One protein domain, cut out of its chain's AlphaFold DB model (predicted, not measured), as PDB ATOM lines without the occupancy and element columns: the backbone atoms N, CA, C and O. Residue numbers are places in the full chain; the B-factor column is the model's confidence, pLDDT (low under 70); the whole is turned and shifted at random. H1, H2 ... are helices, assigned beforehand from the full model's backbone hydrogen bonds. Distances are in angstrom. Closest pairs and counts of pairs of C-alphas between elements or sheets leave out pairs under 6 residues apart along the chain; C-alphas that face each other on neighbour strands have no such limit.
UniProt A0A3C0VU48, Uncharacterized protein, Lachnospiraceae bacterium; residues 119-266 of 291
ATOM      1  N   LYS A 119      50.549  29.923 -56.788       88.38
ATOM      2  CA  LYS A 119      50.885  28.636 -56.160       88.38
ATOM      3  C   LYS A 119      51.243  28.783 -54.678       88.38
ATOM      4  O   LYS A 119      50.892  27.916 -53.884       88.38
ATOM      5  N   GLY A 120      51.941  29.857 -54.301       89.19
ATOM      6  CA  GLY A 120      52.261  30.152 -52.906       89.19
ATOM      7  C   GLY A 120      51.011  30.472 -52.091       89.19
ATOM      8  O   GLY A 120      50.815  29.890 -51.030       89.19
ATOM      9  N   ARG A 121      50.130  31.329 -52.622       91.38
ATOM     10  CA  ARG A 121      48.862  31.702 -51.970       91.38
ATOM     11  C   ARG A 121      47.922  30.507 -51.811       91.38
ATOM     12  O   ARG A 121      47.378  30.300 -50.735       91.38
ATOM     13  N   LYS A 122      47.819  29.665 -52.843       94.44
ATOM     14  CA  LYS A 122      47.042  28.421 -52.795       94.44
ATOM     15  C   LYS A 122      47.510  27.495 -51.672       94.44
ATOM     16  O   LYS A 122      46.693  27.032 -50.892       94.44
ATOM     17  N   LYS A 123      48.827  27.310 -51.519       93.94
ATOM     18  CA  LYS A 123      49.395  26.496 -50.431       93.94
ATOM     19  C   LYS A 123      49.045  27.012 -49.035       93.94
ATOM     20  O   LYS A 123      48.912  26.197 -48.128       93.94
ATOM     21  N   ILE A 124      48.941  28.332 -48.855       93.31
ATOM     22  CA  ILE A 124      48.540  28.930 -47.572       93.31
ATOM     23  C   ILE A 124      47.120  28.484 -47.233       93.31
ATOM     24  O   ILE A 124      46.911  27.899 -46.173       93.31
ATOM     25  N   ILE A 125      46.180  28.675 -48.161       93.56
ATOM     26  CA  ILE A 125      44.778  28.303 -47.950       93.56
ATOM     27  C   ILE A 125      44.642  26.786 -47.808       93.56
ATOM     28  O   ILE A 125      43.995  26.338 -46.877       93.56
ATOM     29  N   ASP A 126      45.306  25.982 -48.645       94.31
ATOM     30  CA  ASP A 126      45.282  24.515 -48.535       94.31
ATOM     31  C   ASP A 126      45.774  24.038 -47.159       94.31
ATOM     32  O   ASP A 126      45.215  23.109 -46.570       94.31
ATOM     33  N   LYS A 127      46.844  24.655 -46.636       94.31
ATOM     34  CA  LYS A 127      47.377  24.343 -45.306       94.31
ATOM     35  C   LYS A 127      46.386  24.751 -44.220       94.31
ATOM     36  O   LYS A 127      46.158  23.967 -43.305       94.31
ATOM     37  N   PHE A 128      45.816  25.949 -44.322       94.06
ATOM     38  CA  PHE A 128      44.843  26.466 -43.363       94.06
ATOM     39  C   PHE A 128      43.570  25.610 -43.339       94.06
ATOM     40  O   PHE A 128      43.135  25.186 -42.272       94.06
ATOM     41  N   ASN A 129      43.053  25.261 -44.520       93.38
ATOM     42  CA  ASN A 129      41.889  24.405 -44.723       93.38
ATOM     43  C   ASN A 129      42.061  23.055 -44.019       93.38
ATOM     44  O   ASN A 129      41.170  22.607 -43.312       93.38
ATOM     45  N   LYS A 130      43.247  22.445 -44.132       92.50
ATOM     46  CA  LYS A 130      43.571  21.192 -43.433       92.50
ATOM     47  C   LYS A 130      43.768  21.366 -41.930       92.50
ATOM     48  O   LYS A 130      43.417  20.471 -41.176       92.50
ATOM     49  N   LEU A 131      44.377  22.469 -41.497       91.81
ATOM     50  CA  LEU A 131      44.709  22.680 -40.086       91.81
ATOM     51  C   LEU A 131      43.461  22.941 -39.233       91.81
ATOM     52  O   LEU A 131      43.400  22.482 -38.098       91.81
ATOM     53  N   TYR A 132      42.474  23.642 -39.794       88.88
ATOM     54  CA  TYR A 132      41.215  23.976 -39.123       88.88
ATOM     55  C   TYR A 132      40.015  23.175 -39.650       88.88
ATOM     56  O   TYR A 132      38.881  23.542 -39.372       88.88
ATOM     57  N   ASN A 133      40.256  22.086 -40.392       89.06
ATOM     58  CA  ASN A 133      39.228  21.188 -40.939       89.06
ATOM     59  C   ASN A 133      38.096  21.903 -41.700       89.06
ATOM     60  O   ASN A 133      36.933  21.519 -41.609       89.06
ATOM     61  N   LEU A 134      38.442  22.935 -42.466       90.81
ATOM     62  CA  LEU A 134      37.492  23.623 -43.330       90.81
ATOM     63  C   LEU A 134      37.142  22.746 -44.549       90.81
ATOM     64  O   LEU A 134      37.924  21.897 -44.989       90.81
ATOM     65  N   THR A 135      35.969  22.982 -45.126       91.62
ATOM     66  CA  THR A 135      35.390  22.188 -46.225       91.62
ATOM     67  C   THR A 135      35.575  22.830 -47.602       91.62
ATOM     68  O   THR A 135      34.795  22.570 -48.517       91.62
ATOM     69  N   LEU A 136      36.601  23.672 -47.791       92.38
ATOM     70  CA  LEU A 136      36.794  24.359 -49.070       92.38
ATOM     71  C   LEU A 136      37.244  23.394 -50.175       92.38
ATOM     72  O   LEU A 136      38.207  22.637 -50.015       92.38
ATOM     73  N   THR A 137      36.587  23.473 -51.333       93.38
ATOM     74  CA  THR A 137      36.961  22.717 -52.533       93.38
ATOM     75  C   THR A 137      38.158  23.358 -53.246       93.38
ATOM     76  O   THR A 137      38.405  24.563 -53.105       93.38
ATOM     77  N   PRO A 138      38.910  22.604 -54.068       92.88
ATOM     78  CA  PRO A 138      40.025  23.157 -54.838       92.88
ATOM     79  C   PRO A 138      39.646  24.360 -55.719       92.88
ATOM     80  O   PRO A 138      40.471  25.261 -55.909       92.88
ATOM     81  N   GLU A 139      38.422  24.386 -56.245       92.44
ATOM     82  CA  GLU A 139      37.870  25.457 -57.075       92.44
ATOM     83  C   GLU A 139      37.587  26.708 -56.241       92.44
ATOM     84  O   GLU A 139      37.984  27.807 -56.630       92.44
ATOM     85  N   GLN A 140      36.975  26.549 -55.064       94.25
ATOM     86  CA  GLN A 140      36.735  27.651 -54.129       94.25
ATOM     87  C   GLN A 140      38.051  28.250 -53.634       94.25
ATOM     88  O   GLN A 140      38.210  29.469 -53.618       94.25
ATOM     89  N   ILE A 141      39.039  27.409 -53.314       94.19
ATOM     90  CA  ILE A 141      40.386  27.860 -52.948       94.19
ATOM     91  C   ILE A 141      40.996  28.676 -54.088       94.19
ATOM     92  O   ILE A 141      41.547  29.753 -53.859       94.19
ATOM     93  N   GLN A 142      40.876  28.206 -55.333       93.00
ATOM     94  CA  GLN A 142      41.357  28.956 -56.490       93.00
ATOM     95  C   GLN A 142      40.614  30.290 -56.658       93.00
ATOM     96  O   GLN A 142      41.253  31.296 -56.971       93.00
ATOM     97  N   CYS A 143      39.303  30.317 -56.407       92.44
ATOM     98  CA  CYS A 143      38.502  31.537 -56.411       92.44
ATOM     99  C   CYS A 143      39.021  32.539 -55.371       92.44
ATOM    100  O   CYS A 143      39.338  33.670 -55.737       92.44
ATOM    101  N   ILE A 144      39.231  32.123 -54.116       93.44
ATOM    102  CA  ILE A 144      39.795  32.982 -53.058       93.44
ATOM    103  C   ILE A 144      41.155  33.540 -53.491       93.44
ATOM    104  O   ILE A 144      41.379  34.749 -53.426       93.44
ATOM    105  N   VAL A 145      42.055  32.687 -54.006       93.00
ATOM    106  CA  VAL A 145      43.374  33.135 -54.483       93.00
ATOM    107  C   VAL A 145      43.242  34.192 -55.576       93.00
ATOM    108  O   VAL A 145      43.916  35.217 -55.503       93.00
ATOM    109  N   ASN A 146      42.388  33.976 -56.573       90.69
ATOM    110  CA  ASN A 146      42.188  34.939 -57.656       90.69
ATOM    111  C   ASN A 146      41.603  36.260 -57.128       90.69
ATOM    112  O   ASN A 146      42.043  37.342 -57.513       90.69
ATOM    113  N   SER A 147      40.678  36.165 -56.175       90.25
ATOM    114  CA  SER A 147      40.004  37.307 -55.555       90.25
ATOM    115  C   SER A 147      40.964  38.197 -54.769       90.25
ATOM    116  O   SER A 147      40.795  39.414 -54.743       90.25
ATOM    117  N   THR A 148      42.041  37.634 -54.209       89.50
ATOM    118  CA  THR A 148      43.066  38.409 -53.483       89.50
ATOM    119  C   THR A 148      43.834  39.421 -54.339       89.50
ATOM    120  O   THR A 148      44.538  40.269 -53.792       89.50
ATOM    121  N   TYR A 149      43.748  39.334 -55.670       86.12
ATOM    122  CA  TYR A 149      44.336  40.331 -56.569       86.12
ATOM    123  C   TYR A 149      43.385  41.494 -56.869       86.12
ATOM    124  O   TYR A 149      43.841  42.528 -57.344       86.12
ATOM    125  N   MET A 150      42.089  41.321 -56.601       82.12
ATOM    126  CA  MET A 150      41.027  42.260 -56.979       82.12
ATOM    127  C   MET A 150      40.323  42.881 -55.762       82.12
ATOM    128  O   MET A 150      39.688  43.922 -55.892       82.12
ATOM    129  N   SER A 151      40.437  42.265 -54.581       84.44
ATOM    130  CA  SER A 151      39.782  42.690 -53.342       84.44
ATOM    131  C   SER A 151      40.777  42.757 -52.184       84.44
ATOM    132  O   SER A 151      41.440  41.772 -51.845       84.44
ATOM    133  N   GLU A 152      40.852  43.924 -51.539       85.56
ATOM    134  CA  GLU A 152      41.672  44.126 -50.341       85.56
ATOM    135  C   GLU A 152      41.175  43.302 -49.152       85.56
ATOM    136  O   GLU A 152      41.991  42.830 -48.363       85.56
ATOM    137  N   ILE A 153      39.862  43.073 -49.059       87.19
ATOM    138  CA  ILE A 153      39.264  42.231 -48.017       87.19
ATOM    139  C   ILE A 153      39.759  40.796 -48.187       87.19
ATOM    140  O   ILE A 153      40.332  40.235 -47.259       87.19
ATOM    141  N   TRP A 154      39.662  40.227 -49.393       89.38
ATOM    142  CA  TRP A 154      40.173  38.878 -49.656       89.38
ATOM    143  C   TRP A 154      41.691  38.773 -49.470       89.38
ATOM    144  O   TRP A 154      42.193  37.745 -49.015       89.38
ATOM    145  N   ARG A 155      42.437  39.840 -49.783       88.94
ATOM    146  CA  ARG A 155      43.875  39.917 -49.490       88.94
ATOM    147  C   ARG A 155      44.145  39.870 -47.982       88.94
ATOM    148  O   ARG A 155      45.014  39.110 -47.562       88.94
ATOM    149  N   SER A 156      43.399  40.639 -47.190       89.12
ATOM    150  CA  SER A 156      43.474  40.639 -45.723       89.12
ATOM    151  C   SER A 156      43.082  39.281 -45.136       89.12
ATOM    152  O   SER A 156      43.742  38.790 -44.223       89.12
ATOM    153  N   GLU A 157      42.062  38.622 -45.685       91.62
ATOM    154  CA  GLU A 157      41.656  37.284 -45.249       91.62
ATOM    155  C   GLU A 157      42.728  36.234 -45.539       91.62
ATOM    156  O   GLU A 157      43.028  35.401 -44.687       91.62
ATOM    157  N   LEU A 158      43.389  36.307 -46.694       91.94
ATOM    158  CA  LEU A 158      44.527  35.441 -46.984       91.94
ATOM    159  C   LEU A 158      45.717  35.709 -46.047       91.94
ATOM    160  O   LEU A 158      46.411  34.772 -45.657       91.94
ATOM    161  N   GLU A 159      45.962  36.967 -45.670       90.31
ATOM    162  CA  GLU A 159      46.958  37.306 -44.642       90.31
ATOM    163  C   GLU A 159      46.581  36.712 -43.289       90.31
ATOM    164  O   GLU A 159      47.435  36.120 -42.629       90.31
ATOM    165  N   ALA A 160      45.305  36.791 -42.914       89.38
ATOM    166  CA  ALA A 160      44.794  36.178 -41.701       89.38
ATOM    167  C   ALA A 160      44.949  34.650 -41.730       89.38
ATOM    168  O   ALA A 160      45.365  34.084 -40.725       89.38
ATOM    169  N   MET A 161      44.705  33.990 -42.866       91.56
ATOM    170  CA  MET A 161      44.919  32.545 -43.045       91.56
ATOM    171  C   MET A 161      46.404  32.143 -43.070       91.56
ATOM    172  O   MET A 161      46.740  30.972 -42.906       91.56
ATOM    173  N   ASN A 162      47.319  33.091 -43.280       91.12
ATOM    174  CA  ASN A 162      48.757  32.836 -43.182       91.12
ATOM    175  C   ASN A 162      49.258  32.824 -41.727       91.12
ATOM    176  O   ASN A 162      50.382  32.392 -41.459       91.12
ATOM    177  N   VAL A 163      48.438  33.292 -40.784       88.50
ATOM    178  CA  VAL A 163      48.729  33.256 -39.349       88.50
ATOM    179  C   VAL A 163      48.304  31.907 -38.768       88.50
ATOM    180  O   VAL A 163      47.325  31.299 -39.197       88.50
ATOM    181  N   GLN A 164      49.063  31.423 -37.785       86.06
ATOM    182  CA  GLN A 164      48.688  30.257 -36.988       86.06
ATOM    183  C   GLN A 164      48.015  30.724 -35.700       86.06
ATOM    184  O   GLN A 164      48.636  31.412 -34.897       86.06
ATOM    185  N   TYR A 165      46.762  30.333 -35.519       86.69
ATOM    186  CA  TYR A 165      45.965  30.568 -34.317       86.69
ATOM    187  C   TYR A 165      45.977  29.336 -33.420       86.69
ATOM    188  O   TYR A 165      46.033  28.207 -33.921       86.69
ATOM    189  N   ASN A 166      45.855  29.542 -32.110       83.94
ATOM    190  CA  ASN A 166      45.720  28.427 -31.168       83.94
ATOM    191  C   ASN A 166      44.360  27.742 -31.324       83.94
ATOM    192  O   ASN A 166      44.233  26.541 -31.101       83.94
ATOM    193  N   SER A 167      43.349  28.518 -31.719       84.81
ATOM    194  CA  SER A 167      41.995  28.042 -31.951       84.81
ATOM    195  C   SER A 167      41.357  28.739 -33.149       84.81
ATOM    196  O   SER A 167      41.640  29.904 -33.430       84.81
ATOM    197  N   VAL A 168      40.449  28.037 -33.830       86.81
ATOM    198  CA  VAL A 168      39.664  28.586 -34.945       86.81
ATOM    199  C   VAL A 168      38.800  29.778 -34.510       86.81
ATOM    200  O   VAL A 168      38.563  30.687 -35.302       86.81
ATOM    201  N   TYR A 169      38.414  29.842 -33.230       87.50
ATOM    202  CA  TYR A 169      37.671  30.970 -32.660       87.50
ATOM    203  C   TYR A 169      38.445  32.287 -32.734       87.50
ATOM    204  O   TYR A 169      37.865  33.313 -33.079       87.50
ATOM    205  N   GLU A 170      39.758  32.268 -32.480       86.69
ATOM    206  CA  GLU A 170      40.594  33.471 -32.577       86.69
ATOM    207  C   GLU A 170      40.565  34.020 -34.009       86.69
ATOM    208  O   GLU A 170      40.404  35.222 -34.219       86.69
ATOM    209  N   TRP A 171      40.616  33.131 -35.005       89.88
ATOM    210  CA  TRP A 171      40.430  33.518 -36.397       89.88
ATOM    211  C   TRP A 171      39.022  34.074 -36.635       89.88
ATOM    212  O   TRP A 171      38.898  35.162 -37.188       89.88
ATOM    213  N   MET A 172      37.952  33.426 -36.175       87.69
ATOM    214  CA  MET A 172      36.583  33.918 -36.403       87.69
ATOM    215  C   MET A 172      36.309  35.309 -35.813       87.69
ATOM    216  O   MET A 172      35.479  36.032 -36.351       87.69
ATOM    217  N   THR A 173      37.020  35.732 -34.765       84.25
ATOM    218  CA  THR A 173      36.840  37.070 -34.158       84.25
ATOM    219  C   THR A 173      37.431  38.239 -34.955       84.25
ATOM    220  O   THR A 173      37.256  39.394 -34.571       84.25
ATOM    221  N   GLY A 174      38.142  37.971 -36.053       81.25
ATOM    222  CA  GLY A 174      38.789  39.020 -36.837       81.25
ATOM    223  C   GLY A 174      37.833  39.916 -37.645       81.25
ATOM    224  O   GLY A 174      36.611  39.740 -37.628       81.25
ATOM    225  N   PRO A 175      38.391  40.891 -38.389       75.94
ATOM    226  CA  PRO A 175      37.604  41.719 -39.296       75.94
ATOM    227  C   PRO A 175      36.973  40.811 -40.361       75.94
ATOM    228  O   PRO A 175      37.666  39.986 -40.940       75.94
ATOM    229  N   THR A 176      35.664  40.936 -40.602       87.56
ATOM    230  CA  THR A 176      34.841  40.001 -41.411       87.56
ATOM    231  C   THR A 176      34.521  38.644 -40.762       87.56
ATOM    232  O   THR A 176      34.414  37.617 -41.427       87.56
ATOM    233  N   ASN A 177      34.271  38.643 -39.452       91.38
ATOM    234  CA  ASN A 177      33.794  37.481 -38.690       91.38
ATOM    235  C   ASN A 177      32.664  36.670 -39.368       91.38
ATOM    236  O   ASN A 177      32.716  35.443 -39.382       91.38
ATOM    237  N   TRP A 178      31.688  37.334 -39.992       92.69
ATOM    238  CA  TRP A 178      30.594  36.696 -40.729       92.69
ATOM    239  C   TRP A 178      31.082  35.833 -41.898       92.69
ATOM    240  O   TRP A 178      30.547  34.753 -42.128       92.69
ATOM    241  N   LEU A 179      32.117  36.278 -42.617       94.19
ATOM    242  CA  LEU A 179      32.686  35.561 -43.757       94.19
ATOM    243  C   LEU A 179      33.442  34.325 -43.277       94.19
ATOM    244  O   LEU A 179      33.327  33.256 -43.865       94.19
ATOM    245  N   ARG A 180      34.191  34.470 -42.183       94.19
ATOM    246  CA  ARG A 180      34.947  33.371 -41.572       94.19
ATOM    247  C   ARG A 180      34.012  32.292 -41.041       94.19
ATOM    248  O   ARG A 180      34.247  31.116 -41.291       94.19
ATOM    249  N   VAL A 181      32.919  32.697 -40.392       94.75
ATOM    250  CA  VAL A 181      31.853  31.786 -39.960       94.75
ATOM    251  C   VAL A 181      31.165  31.131 -41.146       94.75
ATOM    252  O   VAL A 181      30.943  29.929 -41.100       94.75
ATOM    253  N   TYR A 182      30.865  31.877 -42.211       94.81
ATOM    254  CA  TYR A 182      30.293  31.300 -43.426       94.81
ATOM    255  C   TYR A 182      31.204  30.191 -43.978       94.81
ATOM    256  O   TYR A 182      30.756  29.060 -44.121       94.81
ATOM    257  N   ILE A 183      32.501  30.491 -44.140       94.31
ATOM    258  CA  ILE A 183      33.532  29.555 -44.618       94.31
ATOM    259  C   ILE A 183      33.686  28.323 -43.713       94.31
ATOM    260  O   ILE A 183      33.937  27.224 -44.207       94.31
ATOM    261  N   HIS A 184      33.586  28.514 -42.397       94.12
ATOM    262  CA  HIS A 184      33.782  27.468 -41.398       94.12
ATOM    263  C   HIS A 184      32.560  26.566 -41.219       94.12
ATOM    264  O   HIS A 184      32.687  25.345 -41.196       94.12
ATOM    265  N   ALA A 185      31.381  27.164 -41.052       92.56
ATOM    266  CA  ALA A 185      30.187  26.448 -40.637       92.56
ATOM    267  C   ALA A 185      29.508  25.717 -41.799       92.56
ATOM    268  O   ALA A 185      28.901  24.675 -41.572       92.56
ATOM    269  N   PHE A 186      29.585  26.215 -43.036       92.69
ATOM    270  CA  PHE A 186      28.900  25.582 -44.163       92.69
ATOM    271  C   PHE A 186      29.769  24.533 -44.854       92.69
ATOM    272  O   PHE A 186      30.806  24.839 -45.440       92.69
ATOM    273  N   SER A 187      29.301  23.279 -44.855       87.50
ATOM    274  CA  SER A 187      29.978  22.205 -45.590       87.50
ATOM    275  C   SER A 187      29.906  22.413 -47.105       87.50
ATOM    276  O   SER A 187      30.904  22.231 -47.801       87.50
ATOM    277  N   ILE A 188      28.741  22.844 -47.599       85.75
ATOM    278  CA  ILE A 188      28.472  23.164 -49.000       85.75
ATOM    279  C   ILE A 188      28.209  24.662 -49.084       85.75
ATOM    280  O   ILE A 188      27.258  25.176 -48.499       85.75
ATOM    281  N   GLN A 189      29.070  25.358 -49.813       89.56
ATOM    282  CA  GLN A 189      29.070  26.812 -49.897       89.56
ATOM    283  C   GLN A 189      29.529  27.279 -51.269       89.56
ATOM    284  O   GLN A 189      30.078  26.511 -52.059       89.56
ATOM    285  N   GLU A 190      29.337  28.555 -51.552       89.69
ATOM    286  CA  GLU A 190      29.848  29.182 -52.761       89.69
ATOM    287  C   GLU A 190      30.706  30.382 -52.374       89.69
ATOM    288  O   GLU A 190      30.393  31.121 -51.438       89.69
ATOM    289  N   ILE A 191      31.813  30.564 -53.094       92.38
ATOM    290  CA  ILE A 191      32.735  31.672 -52.865       92.38
ATOM    291  C   ILE A 191      32.781  32.547 -54.111       92.38
ATOM    292  O   ILE A 191      33.170  32.088 -55.187       92.38
ATOM    293  N   SER A 192      32.420  33.816 -53.945       90.06
ATOM    294  CA  SER A 192      32.504  34.851 -54.965       90.06
ATOM    295  C   SER A 192      33.724  35.748 -54.760       90.06
ATOM    296  O   SER A 192      34.155  36.046 -53.644       90.06
ATOM    297  N   SER A 193      34.255  36.224 -55.884       87.00
ATOM    298  CA  SER A 193      35.306  37.241 -55.902       87.00
ATOM    299  C   SER A 193      34.811  38.643 -55.558       87.00
ATOM    300  O   SER A 193      35.585  39.450 -55.036       87.00
ATOM    301  N   ASP A 194      33.526  38.916 -55.791       88.75
ATOM    302  CA  ASP A 194      32.884  40.161 -55.389       88.75
ATOM    303  C   ASP A 194      32.409  40.047 -53.938       88.75
ATOM    304  O   ASP A 194      31.542  39.240 -53.598       88.75
ATOM    305  N   MET A 195      32.959  40.903 -53.078       88.06
ATOM    306  CA  MET A 195      32.621  40.934 -51.660       88.06
ATOM    307  C   MET A 195      31.169  41.310 -51.381       88.06
ATOM    308  O   MET A 195      30.606  40.831 -50.400       88.06
ATOM    309  N   ARG A 196      30.543  42.136 -52.224       88.75
ATOM    310  CA  ARG A 196      29.133  42.504 -52.047       88.75
ATOM    311  C   ARG A 196      28.231  41.316 -52.337       88.75
ATOM    312  O   ARG A 196      27.281  41.061 -51.600       88.75
ATOM    313  N   GLN A 197      28.554  40.579 -53.395       90.88
ATOM    314  CA  GLN A 197      27.855  39.346 -53.726       90.88
ATOM    315  C   GLN A 197      28.074  38.296 -52.631       90.88
ATOM    316  O   GLN A 197      27.103  37.711 -52.161       90.88
ATOM    317  N   GLN A 198      29.316  38.120 -52.167       92.62
ATOM    318  CA  GLN A 198      29.646  37.203 -51.074       92.62
ATOM    319  C   GLN A 198      28.857  37.520 -49.798       92.62
ATOM    320  O   GLN A 198      28.326  36.614 -49.159       92.62
ATOM    321  N   GLU A 199      28.752  38.800 -49.430       92.38
ATOM    322  CA  GLU A 199      27.973  39.238 -48.269       92.38
ATOM    323  C   GLU A 199      26.483  38.922 -48.442       92.38
ATOM    324  O   GLU A 199      25.855  38.400 -47.522       92.38
ATOM    325  N   SER A 200      25.923  39.165 -49.631       92.62
ATOM    326  CA  SER A 200      24.529  38.825 -49.932       92.62
ATOM    327  C   SER A 200      24.267  37.319 -49.861       92.62
ATOM    328  O   SER A 200      23.215  36.907 -49.376       92.62
ATOM    329  N   MET A 201      25.203  36.495 -50.337       92.81
ATOM    330  CA  MET A 201      25.101  35.033 -50.287       92.81
ATOM    331  C   MET A 201      25.153  34.525 -48.846       92.81
ATOM    332  O   MET A 201      24.311  33.719 -48.451       92.81
ATOM    333  N   ALA A 202      26.090  35.039 -48.044       94.12
ATOM    334  CA  ALA A 202      26.181  34.705 -46.626       94.12
ATOM    335  C   ALA A 202      24.918  35.135 -45.868       94.12
ATOM    336  O   ALA A 202      24.367  34.349 -45.105       94.12
ATOM    337  N   MET A 203      24.406  36.341 -46.133       94.31
ATOM    338  CA  MET A 203      23.159  36.833 -45.547       94.31
ATOM    339  C   MET A 203      21.976  35.920 -45.868       94.31
ATOM    340  O   MET A 203      21.272  35.517 -44.951       94.31
ATOM    341  N   TYR A 204      21.788  35.545 -47.135       94.56
ATOM    342  CA  TYR A 204      20.704  34.648 -47.543       94.56
ATOM    343  C   TYR A 204      20.815  33.260 -46.890       94.56
ATOM    344  O   TYR A 204      19.817  32.688 -46.441       94.56
ATOM    345  N   ALA A 205      22.033  32.720 -46.806       94.75
ATOM    346  CA  ALA A 205      22.287  31.434 -46.167       94.75
ATOM    347  C   ALA A 205      21.987  31.482 -44.662       94.75
ATOM    348  O   ALA A 205      21.267  30.625 -44.149       94.75
ATOM    349  N   PHE A 206      22.476  32.509 -43.963       95.31
ATOM    350  CA  PHE A 206      22.181  32.702 -42.547       95.31
ATOM    351  C   PHE A 206      20.686  32.935 -42.315       95.31
ATOM    352  O   PHE A 206      20.104  32.292 -41.453       95.31
ATOM    353  N   GLU A 207      20.028  33.780 -43.105       94.44
ATOM    354  CA  GLU A 207      18.589  34.028 -42.972       94.44
ATOM    355  C   GLU A 207      17.779  32.731 -43.128       94.44
ATOM    356  O   GLU A 207      16.840  32.488 -42.373       94.44
ATOM    357  N   SER A 208      18.167  31.857 -44.059       93.19
ATOM    358  CA  SER A 208      17.529  30.546 -44.240       93.19
ATOM    359  C   SER A 208      17.687  29.654 -43.003       93.19
ATOM    360  O   SER A 208      16.726  29.009 -42.578       93.19
ATOM    361  N   VAL A 209      18.881  29.655 -42.403       94.19
ATOM    362  CA  VAL A 209      19.168  28.945 -41.150       94.19
ATOM    363  C   VAL A 209      18.305  29.477 -40.007       94.19
ATOM    364  O   VAL A 209      17.648  28.696 -39.319       94.19
ATOM    365  N   PHE A 210      18.265  30.796 -39.822       93.50
ATOM    366  CA  PHE A 210      17.566  31.408 -38.695       93.50
ATOM    367  C   PHE A 210      16.041  31.391 -38.841       93.50
ATOM    368  O   PHE A 210      15.353  31.199 -37.847       93.50
ATOM    369  N   LYS A 211      15.495  31.461 -40.062       92.44
ATOM    370  CA  LYS A 211      14.061  31.214 -40.292       92.44
ATOM    371  C   LYS A 211      13.650  29.814 -39.857       92.44
ATOM    372  O   LYS A 211      12.625  29.650 -39.209       92.44
ATOM    373  N   TYR A 212      14.462  28.805 -40.176       92.12
ATOM    374  CA  TYR A 212      14.200  27.456 -39.685       92.12
ATOM    375  C   TYR A 212      14.369  27.355 -38.167       92.12
ATOM    376  O   TYR A 212      13.572  26.691 -37.515       92.12
ATOM    377  N   ALA A 213      15.380  28.014 -37.600       90.00
ATOM    378  CA  ALA A 213      15.559  28.062 -36.154       90.00
ATOM    379  C   ALA A 213      14.338  28.667 -35.438       90.00
ATOM    380  O   ALA A 213      13.916  28.129 -34.421       90.00
ATOM    381  N   ASP A 214      13.729  29.717 -35.997       88.50
ATOM    382  CA  ASP A 214      12.522  30.350 -35.450       88.50
ATOM    383  C   ASP A 214      11.294  29.421 -35.470       88.50
ATOM    384  O   ASP A 214      10.419  29.522 -34.609       88.50
ATOM    385  N   GLU A 215      11.215  28.513 -36.448       88.69
ATOM    386  CA  GLU A 215      10.156  27.498 -36.542       88.69
ATOM    387  C   GLU A 215      10.330  26.375 -35.505       88.69
ATOM    388  O   GLU A 215       9.373  25.665 -35.175       88.69
ATOM    389  N   LEU A 216      11.546  26.186 -34.987       86.69
ATOM    390  CA  LEU A 216      11.840  25.161 -33.997       86.69
ATOM    391  C   LEU A 216      11.388  25.612 -32.607       86.69
ATOM    392  O   LEU A 216      11.992  26.466 -31.965       86.69
ATOM    393  N   ASN A 217      10.362  24.951 -32.078       79.19
ATOM    394  CA  ASN A 217       9.997  25.086 -30.672       79.19
ATOM    395  C   ASN A 217      10.869  24.157 -29.812       79.19
ATOM    396  O   ASN A 217      10.478  23.028 -29.509       79.19
ATOM    397  N   VAL A 218      12.075  24.617 -29.482       80.50
ATOM    398  CA  VAL A 218      13.053  23.899 -28.651       80.50
ATOM    399  C   VAL A 218      13.486  24.760 -27.464       80.50
ATOM    400  O   VAL A 218      13.619  25.978 -27.579       80.50
ATOM    401  N   ASP A 219      13.704  24.114 -26.318       73.38
ATOM    402  CA  ASP A 219      13.973  24.801 -25.046       73.38
ATOM    403  C   ASP A 219      15.471  25.073 -24.796       73.38
ATOM    404  O   ASP A 219      15.813  25.873 -23.928       73.38
ATOM    405  N   SER A 220      16.370  24.433 -25.556       82.38
ATOM    406  CA  SER A 220      17.829  24.590 -25.435       82.38
ATOM    407  C   SER A 220      18.461  25.043 -26.751       82.38
ATOM    408  O   SER A 220      18.109  24.545 -27.824       82.38
ATOM    409  N   ASN A 221      19.446  25.944 -26.654       82.75
ATOM    410  CA  ASN A 221      20.247  26.399 -27.793       82.75
ATOM    411  C   ASN A 221      21.090  25.268 -28.395       82.75
ATOM    412  O   ASN A 221      21.248  25.216 -29.611       82.75
ATOM    413  N   GLU A 222      21.565  24.325 -27.580       87.94
ATOM    414  CA  GLU A 222      22.348  23.177 -28.056       87.94
ATOM    415  C   GLU A 222      21.512  22.293 -28.992       87.94
ATOM    416  O   GLU A 222      21.959  21.896 -30.066       87.94
ATOM    417  N   GLU A 223      20.256  22.032 -28.614       87.31
ATOM    418  CA  GLU A 223      19.318  21.247 -29.423       87.31
ATOM    419  C   GLU A 223      18.883  22.011 -30.682       87.31
ATOM    420  O   GLU A 223      18.727  21.409 -31.747       87.31
ATOM    421  N   LEU A 224      18.735  23.337 -30.586       89.81
ATOM    422  CA  LEU A 224      18.473  24.204 -31.734       89.81
ATOM    423  C   LEU A 224      19.609  24.108 -32.758       89.81
ATOM    424  O   LEU A 224      19.362  23.804 -33.926       89.81
ATOM    425  N   ILE A 225      20.851  24.312 -32.313       92.19
ATOM    426  CA  ILE A 225      22.043  24.264 -33.165       92.19
ATOM    427  C   ILE A 225      22.224  22.865 -33.752       92.19
ATOM    428  O   ILE A 225      22.490  22.739 -34.947       92.19
ATOM    429  N   ARG A 226      22.003  21.802 -32.967       93.12
ATOM    430  CA  ARG A 226      22.061  20.418 -33.460       93.12
ATOM    431  C   ARG A 226      21.089  20.187 -34.618       93.12
ATOM    432  O   ARG A 226      21.499  19.678 -35.659       93.12
ATOM    433  N   ARG A 227      19.826  20.607 -34.485       92.06
ATOM    434  CA  ARG A 227      18.816  20.455 -35.551       92.06
ATOM    435  C   ARG A 227      19.116  21.302 -36.779       92.06
ATOM    436  O   ARG A 227      18.898  20.850 -37.902       92.06
ATOM    437  N   VAL A 228      19.615  22.520 -36.581       93.44
ATOM    438  CA  VAL A 228      20.094  23.378 -37.673       93.44
ATOM    439  C   VAL A 228      21.220  22.676 -38.435       93.44
ATOM    440  O   VAL A 228      21.139  22.552 -39.657       93.44
ATOM    441  N   ASN A 229      22.216  22.159 -37.717       94.06
ATOM    442  CA  ASN A 229      23.352  21.447 -38.295       94.06
ATOM    443  C   ASN A 229      22.931  20.208 -39.081       94.06
ATOM    444  O   ASN A 229      23.418  19.996 -40.190       94.06
ATOM    445  N   GLU A 230      21.974  19.441 -38.565       93.19
ATOM    446  CA  GLU A 230      21.422  18.277 -39.261       93.19
ATOM    447  C   GLU A 230      20.663  18.661 -40.537       93.19
ATOM    448  O   GLU A 230      20.834  18.008 -41.567       93.19
ATOM    449  N   LYS A 231      19.854  19.730 -40.508       93.38
ATOM    450  CA  LYS A 231      19.060  20.151 -41.674       93.38
ATOM    451  C   LYS A 231      19.908  20.772 -42.780       93.38
ATOM    452  O   LYS A 231      19.670  20.493 -43.953       93.38
ATOM    453  N   PHE A 232      20.843  21.648 -42.421       91.81
ATOM    454  CA  PHE A 232      21.628  22.425 -43.385       91.81
ATOM    455  C   PHE A 232      23.004  21.821 -43.681       91.81
ATOM    456  O   PHE A 232      23.739  22.379 -44.493       91.81
ATOM    457  N   LEU A 233      23.345  20.683 -43.062       90.00
ATOM    458  CA  LEU A 233      24.671  20.063 -43.140       90.00
ATOM    459  C   LEU A 233      25.771  21.055 -42.736       90.00
ATOM    460  O   LEU A 233      26.776  21.220 -43.428       90.00
ATOM    461  N   THR A 234      25.550  21.756 -41.628       93.38
ATOM    462  CA  THR A 234      26.462  22.776 -41.103       93.38
ATOM    463  C   THR A 234      27.165  22.305 -39.834       93.38
ATOM    464  O   THR A 234      26.752  21.342 -39.193       93.38
ATOM    465  N   TYR A 235      28.226  23.011 -39.459       92.25
ATOM    466  CA  TYR A 235      29.013  22.805 -38.246       92.25
ATOM    467  C   TYR A 235      28.998  24.068 -37.382       92.25
ATOM    468  O   TYR A 235      30.046  24.587 -36.997       92.25
ATOM    469  N   PHE A 236      27.806  24.607 -37.117       92.44
ATOM    470  CA  PHE A 236      27.666  25.694 -36.158       92.44
ATOM    471  C   PHE A 236      27.935  25.192 -34.741       92.44
ATOM    472  O   PHE A 236      27.470  24.131 -34.329       92.44
ATOM    473  N   ASP A 237      28.653  26.012 -34.000       90.38
ATOM    474  CA  ASP A 237      28.784  25.988 -32.550       90.38
ATOM    475  C   ASP A 237      28.169  27.271 -31.975       90.38
ATOM    476  O   ASP A 237      27.789  28.172 -32.726       90.38
ATOM    477  N   ASP A 238      28.080  27.393 -30.651       89.50
ATOM    478  CA  ASP A 238      27.452  28.561 -30.019       89.50
ATOM    479  C   ASP A 238      28.080  29.888 -30.476       89.50
ATOM    480  O   ASP A 238      27.380  30.865 -30.744       89.50
ATOM    481  N   ALA A 239      29.408  29.935 -30.615       88.88
ATOM    482  CA  ALA A 239      30.117  31.153 -30.989       88.88
ATOM    483  C   ALA A 239      29.832  31.566 -32.441       88.88
ATOM    484  O   ALA A 239      29.485  32.720 -32.705       88.88
ATOM    485  N   SER A 240      29.957  30.637 -33.386       91.94
ATOM    486  CA  SER A 240      29.687  30.871 -34.807       91.94
ATOM    487  C   SER A 240      28.207  31.153 -35.059       91.94
ATOM    488  O   SER A 240      27.889  32.067 -35.823       91.94
ATOM    489  N   PHE A 241      27.303  30.466 -34.354       91.94
ATOM    490  CA  PHE A 241      25.868  30.727 -34.411       91.94
ATOM    491  C   PHE A 241      25.549  32.153 -33.941       91.94
ATOM    492  O   PHE A 241      24.861  32.905 -34.632       91.94
ATOM    493  N   MET A 242      26.137  32.594 -32.825       90.12
ATOM    494  CA  MET A 242      25.950  33.959 -32.321       90.12
ATOM    495  C   MET A 242      26.579  35.037 -33.214       90.12
ATOM    496  O   MET A 242      26.022  36.129 -33.339       90.12
ATOM    497  N   ILE A 243      27.719  34.764 -33.857       89.50
ATOM    498  CA  ILE A 243      28.305  35.684 -34.846       89.50
ATOM    499  C   ILE A 243      27.364  35.843 -36.048       89.50
ATOM    500  O   ILE A 243      27.117  36.974 -36.472       89.50
ATOM    501  N   ALA A 244      26.807  34.744 -36.564       92.94
ATOM    502  CA  ALA A 244      25.847  34.775 -37.665       92.94
ATOM    503  C   ALA A 244      24.566  35.540 -37.287       92.94
ATOM    504  O   ALA A 244      24.100  36.380 -38.058       92.94
ATOM    505  N   TYR A 245      24.056  35.333 -36.070       91.19
ATOM    506  CA  TYR A 245      22.917  36.085 -35.541       91.19
ATOM    507  C   TYR A 245      23.181  37.595 -35.510       91.19
ATOM    508  O   TYR A 245      22.408  38.379 -36.056       91.19
ATOM    509  N   ARG A 246      24.304  38.013 -34.911       89.56
ATOM    510  CA  ARG A 246      24.683  39.435 -34.813       89.56
ATOM    511  C   ARG A 246      24.881  40.066 -36.186       89.56
ATOM    512  O   ARG A 246      24.557  41.236 -36.384       89.56
ATOM    513  N   PHE A 247      25.401  39.295 -37.139       91.44
ATOM    514  CA  PHE A 247      25.498  39.726 -38.525       91.44
ATOM    515  C   PHE A 247      24.120  40.040 -39.115       91.44
ATOM    516  O   PHE A 247      23.941  41.140 -39.635       91.44
ATOM    517  N   LEU A 248      23.134  39.152 -38.973       90.69
ATOM    518  CA  LEU A 248      21.763  39.411 -39.430       90.69
ATOM    519  C   LEU A 248      21.115  40.597 -38.701       90.69
ATOM    520  O   LEU A 248      20.512  41.459 -39.346       90.69
ATOM    521  N   GLU A 249      21.314  40.705 -37.386       87.56
ATOM    522  CA  GLU A 249      20.762  41.801 -36.584       87.56
ATOM    523  C   GLU A 249      21.262  43.171 -37.066       87.56
ATOM    524  O   GLU A 249      20.464  44.095 -37.228       87.56
ATOM    525  N   SER A 250      22.553  43.289 -37.395       86.38
ATOM    526  CA  SER A 250      23.132  44.521 -37.962       86.38
ATOM    527  C   SER A 250      22.525  44.921 -39.319       86.38
ATOM    528  O   SER A 250      22.576  46.085 -39.721       86.38
ATOM    529  N   LYS A 251      21.951  43.952 -40.049       85.19
ATOM    530  CA  LYS A 251      21.238  44.165 -41.317       85.19
ATOM    531  C   LYS A 251      19.756  44.470 -41.103       85.19
ATOM    532  O   LYS A 251      19.035  44.684 -42.072       85.19
ATOM    533  N   GLY A 252      19.306  44.517 -39.848       84.88
ATOM    534  CA  GLY A 252      17.913  44.738 -39.471       84.88
ATOM    535  C   GLY A 252      17.058  43.470 -39.476       84.88
ATOM    536  O   GLY A 252      15.844  43.572 -39.301       84.88
ATOM    537  N   LEU A 253      17.659  42.289 -39.655       86.19
ATOM    538  CA  LEU A 253      16.967  41.001 -39.649       86.19
ATOM    539  C   LEU A 253      17.057  40.389 -38.249       86.19
ATOM    540  O   LEU A 253      18.101  39.894 -37.832       86.19
ATOM    541  N   LYS A 254      15.958  40.471 -37.498       87.12
ATOM    542  CA  LYS A 254      15.877  39.961 -36.127       87.12
ATOM    543  C   LYS A 254      15.185  38.607 -36.102       87.12
ATOM    544  O   LYS A 254      14.107  38.460 -36.668       87.12
ATOM    545  N   HIS A 255      15.797  37.677 -35.383       85.38
ATOM    546  CA  HIS A 255      15.315  36.314 -35.193       85.38
ATOM    547  C   HIS A 255      15.191  35.993 -33.701       85.38
ATOM    548  O   HIS A 255      15.810  36.651 -32.853       85.38
ATOM    549  N   ASN A 256      14.389  34.985 -33.382       78.75
ATOM    550  CA  ASN A 256      14.221  34.484 -32.032       78.75
ATOM    551  C   ASN A 256      15.318  33.454 -31.757       78.75
ATOM    552  O   ASN A 256      15.214  32.283 -32.111       78.75
ATOM    553  N   LEU A 257      16.371  33.876 -31.059       67.94
ATOM    554  CA  LEU A 257      17.187  32.929 -30.305       67.94
ATOM    555  C   LEU A 257      16.223  32.291 -29.300       67.94
ATOM    556  O   LEU A 257      15.605  33.041 -28.548       67.94
ATOM    557  N   GLY A 258      15.986  30.978 -29.381       58.88
ATOM    558  CA  GLY A 258      14.923  30.274 -28.653       58.88
ATOM    559  C   GLY A 258      14.843  30.596 -27.153       58.88
ATOM    560  O   GLY A 258      15.675  31.294 -26.586       58.88
ATOM    561  N   LYS A 259      13.839  30.056 -26.454       49.38
ATOM    562  CA  LYS A 259      13.575  30.340 -25.024       49.38
ATOM    563  C   LYS A 259      14.677  29.872 -24.050       49.38
ATOM    564  O   LYS A 259      14.441  29.832 -22.844       49.38
ATOM    565  N   GLY A 260      15.872  29.539 -24.530       46.28
ATOM    566  CA  GLY A 260      17.059  29.457 -23.700       46.28
ATOM    567  C   GLY A 260      17.362  30.851 -23.173       46.28
ATOM    568  O   GLY A 260      17.511  31.792 -23.949       46.28
ATOM    569  N   GLN A 261      17.398  30.996 -21.849       35.66
ATOM    570  CA  GLN A 261      17.775  32.234 -21.184       35.66
ATOM    571  C   GLN A 261      19.041  32.789 -21.844       35.66
ATOM    572  O   GLN A 261      20.153  32.348 -21.560       35.66
ATOM    573  N   VAL A 262      18.889  33.819 -22.682       39.41
ATOM    574  CA  VAL A 262      19.884  34.877 -22.711       39.41
ATOM    575  C   VAL A 262      19.891  35.325 -21.265       39.41
ATOM    576  O   VAL A 262      18.968  36.015 -20.825       39.41
ATOM    577  N   ILE A 263      20.856  34.829 -20.492       40.44
ATOM    578  CA  ILE A 263      21.192  35.414 -19.212       40.44
ATOM    579  C   ILE A 263      21.599  36.833 -19.593       40.44
ATOM    580  O   ILE A 263      22.742  37.113 -19.949       40.44
ATOM    581  N   ARG A 264      20.607  37.724 -19.625       41.19
ATOM    582  CA  ARG A 264      20.787  39.156 -19.548       41.19
ATOM    583  C   ARG A 264      21.383  39.368 -18.166       41.19
ATOM    584  O   ARG A 264      20.684  39.659 -17.196       41.19
ATOM    585  N   ASN A 265      22.696  39.168 -18.096       40.59
ATOM    586  CA  ASN A 265      23.537  39.578 -16.982       40.59
ATOM    587  C   ASN A 265      23.458  41.093 -16.759       40.59
ATOM    588  O   ASN A 265      24.021  41.578 -15.787       40.59
ATOM    589  N   ASP A 266      22.708  41.825 -17.589       48.69
ATOM    590  CA  ASP A 266      22.193  43.163 -17.319       48.69
ATOM    591  C   ASP A 266      21.679  43.274 -15.873       48.69
ATOM    592  O   ASP A 266      22.062  44.200 -15.176       48.69
TER     593      ASP A 266
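What this domain is: This is residues 119 to 266 of the 291 residues of an uncharacterized protein of Lachnospiraceae bacterium (UniProt A0A3C0VU48). Two clusters of crossed helices stand end to end: H1, H2 and H3 make a triangle at one end, and H5, H6, H7 and H8 pack together at the other. The long H6 starts near H3 and crosses H5, H8 and H7 in turn; short H4 meets the corner of H5. The printed part has 148 residues with eight named helices, H1 to H8 in order, and no named strand, the class being all helix. It is compact, with a radius of gyration of the C-alphas of 15.8 A, and spans 48 by 31 by 30 A.

How they stand to each other: H6, residues 195 to 215, touches H5, residues 177 to 185, with residues 199 to 202 alone; their closest C-alphas, Ala 202 and Tyr 182, are 6.2 A apart. H6 touches H8, residues 238 to 250, at a steep tilt of 69.8 degrees, only just short of about perpendicular, with C-alphas 206 and 244 closest at 6.4 A. H6 touches H7, residues 221 to 232, closest at C-alphas 213 and 224, 6.6 A. H4, residues 168 to 172, touches H5 only at the corner, closest at C-alphas 172 and 180, 5.4 A. H3, residues 152 to 161, touches H1, residues 119 to 131, and H2, residues 138 to 147, with closest C-alphas 161 and 128, and 154 and 147, each 6.1 A apart. Every O i to N i+4 pair is within hydrogen-bond range in H1 to H8.

Where its parts are: H6 is 30.2 A long from C-alpha 195 at (32.621, 40.934, -51.660). H8 measures 18.3 A, H1 18.2 A and H7 16.1 A. H1 begins at (50.885, 28.636, -56.160).

The domain as a whole: The farthest C-alphas, Lys 119 and Asp 266, are 50.4 A apart. The printed part has no cut and no long link. Residues 251 to 266 hold no named element; residues 257 to 266 have pLDDT under 70.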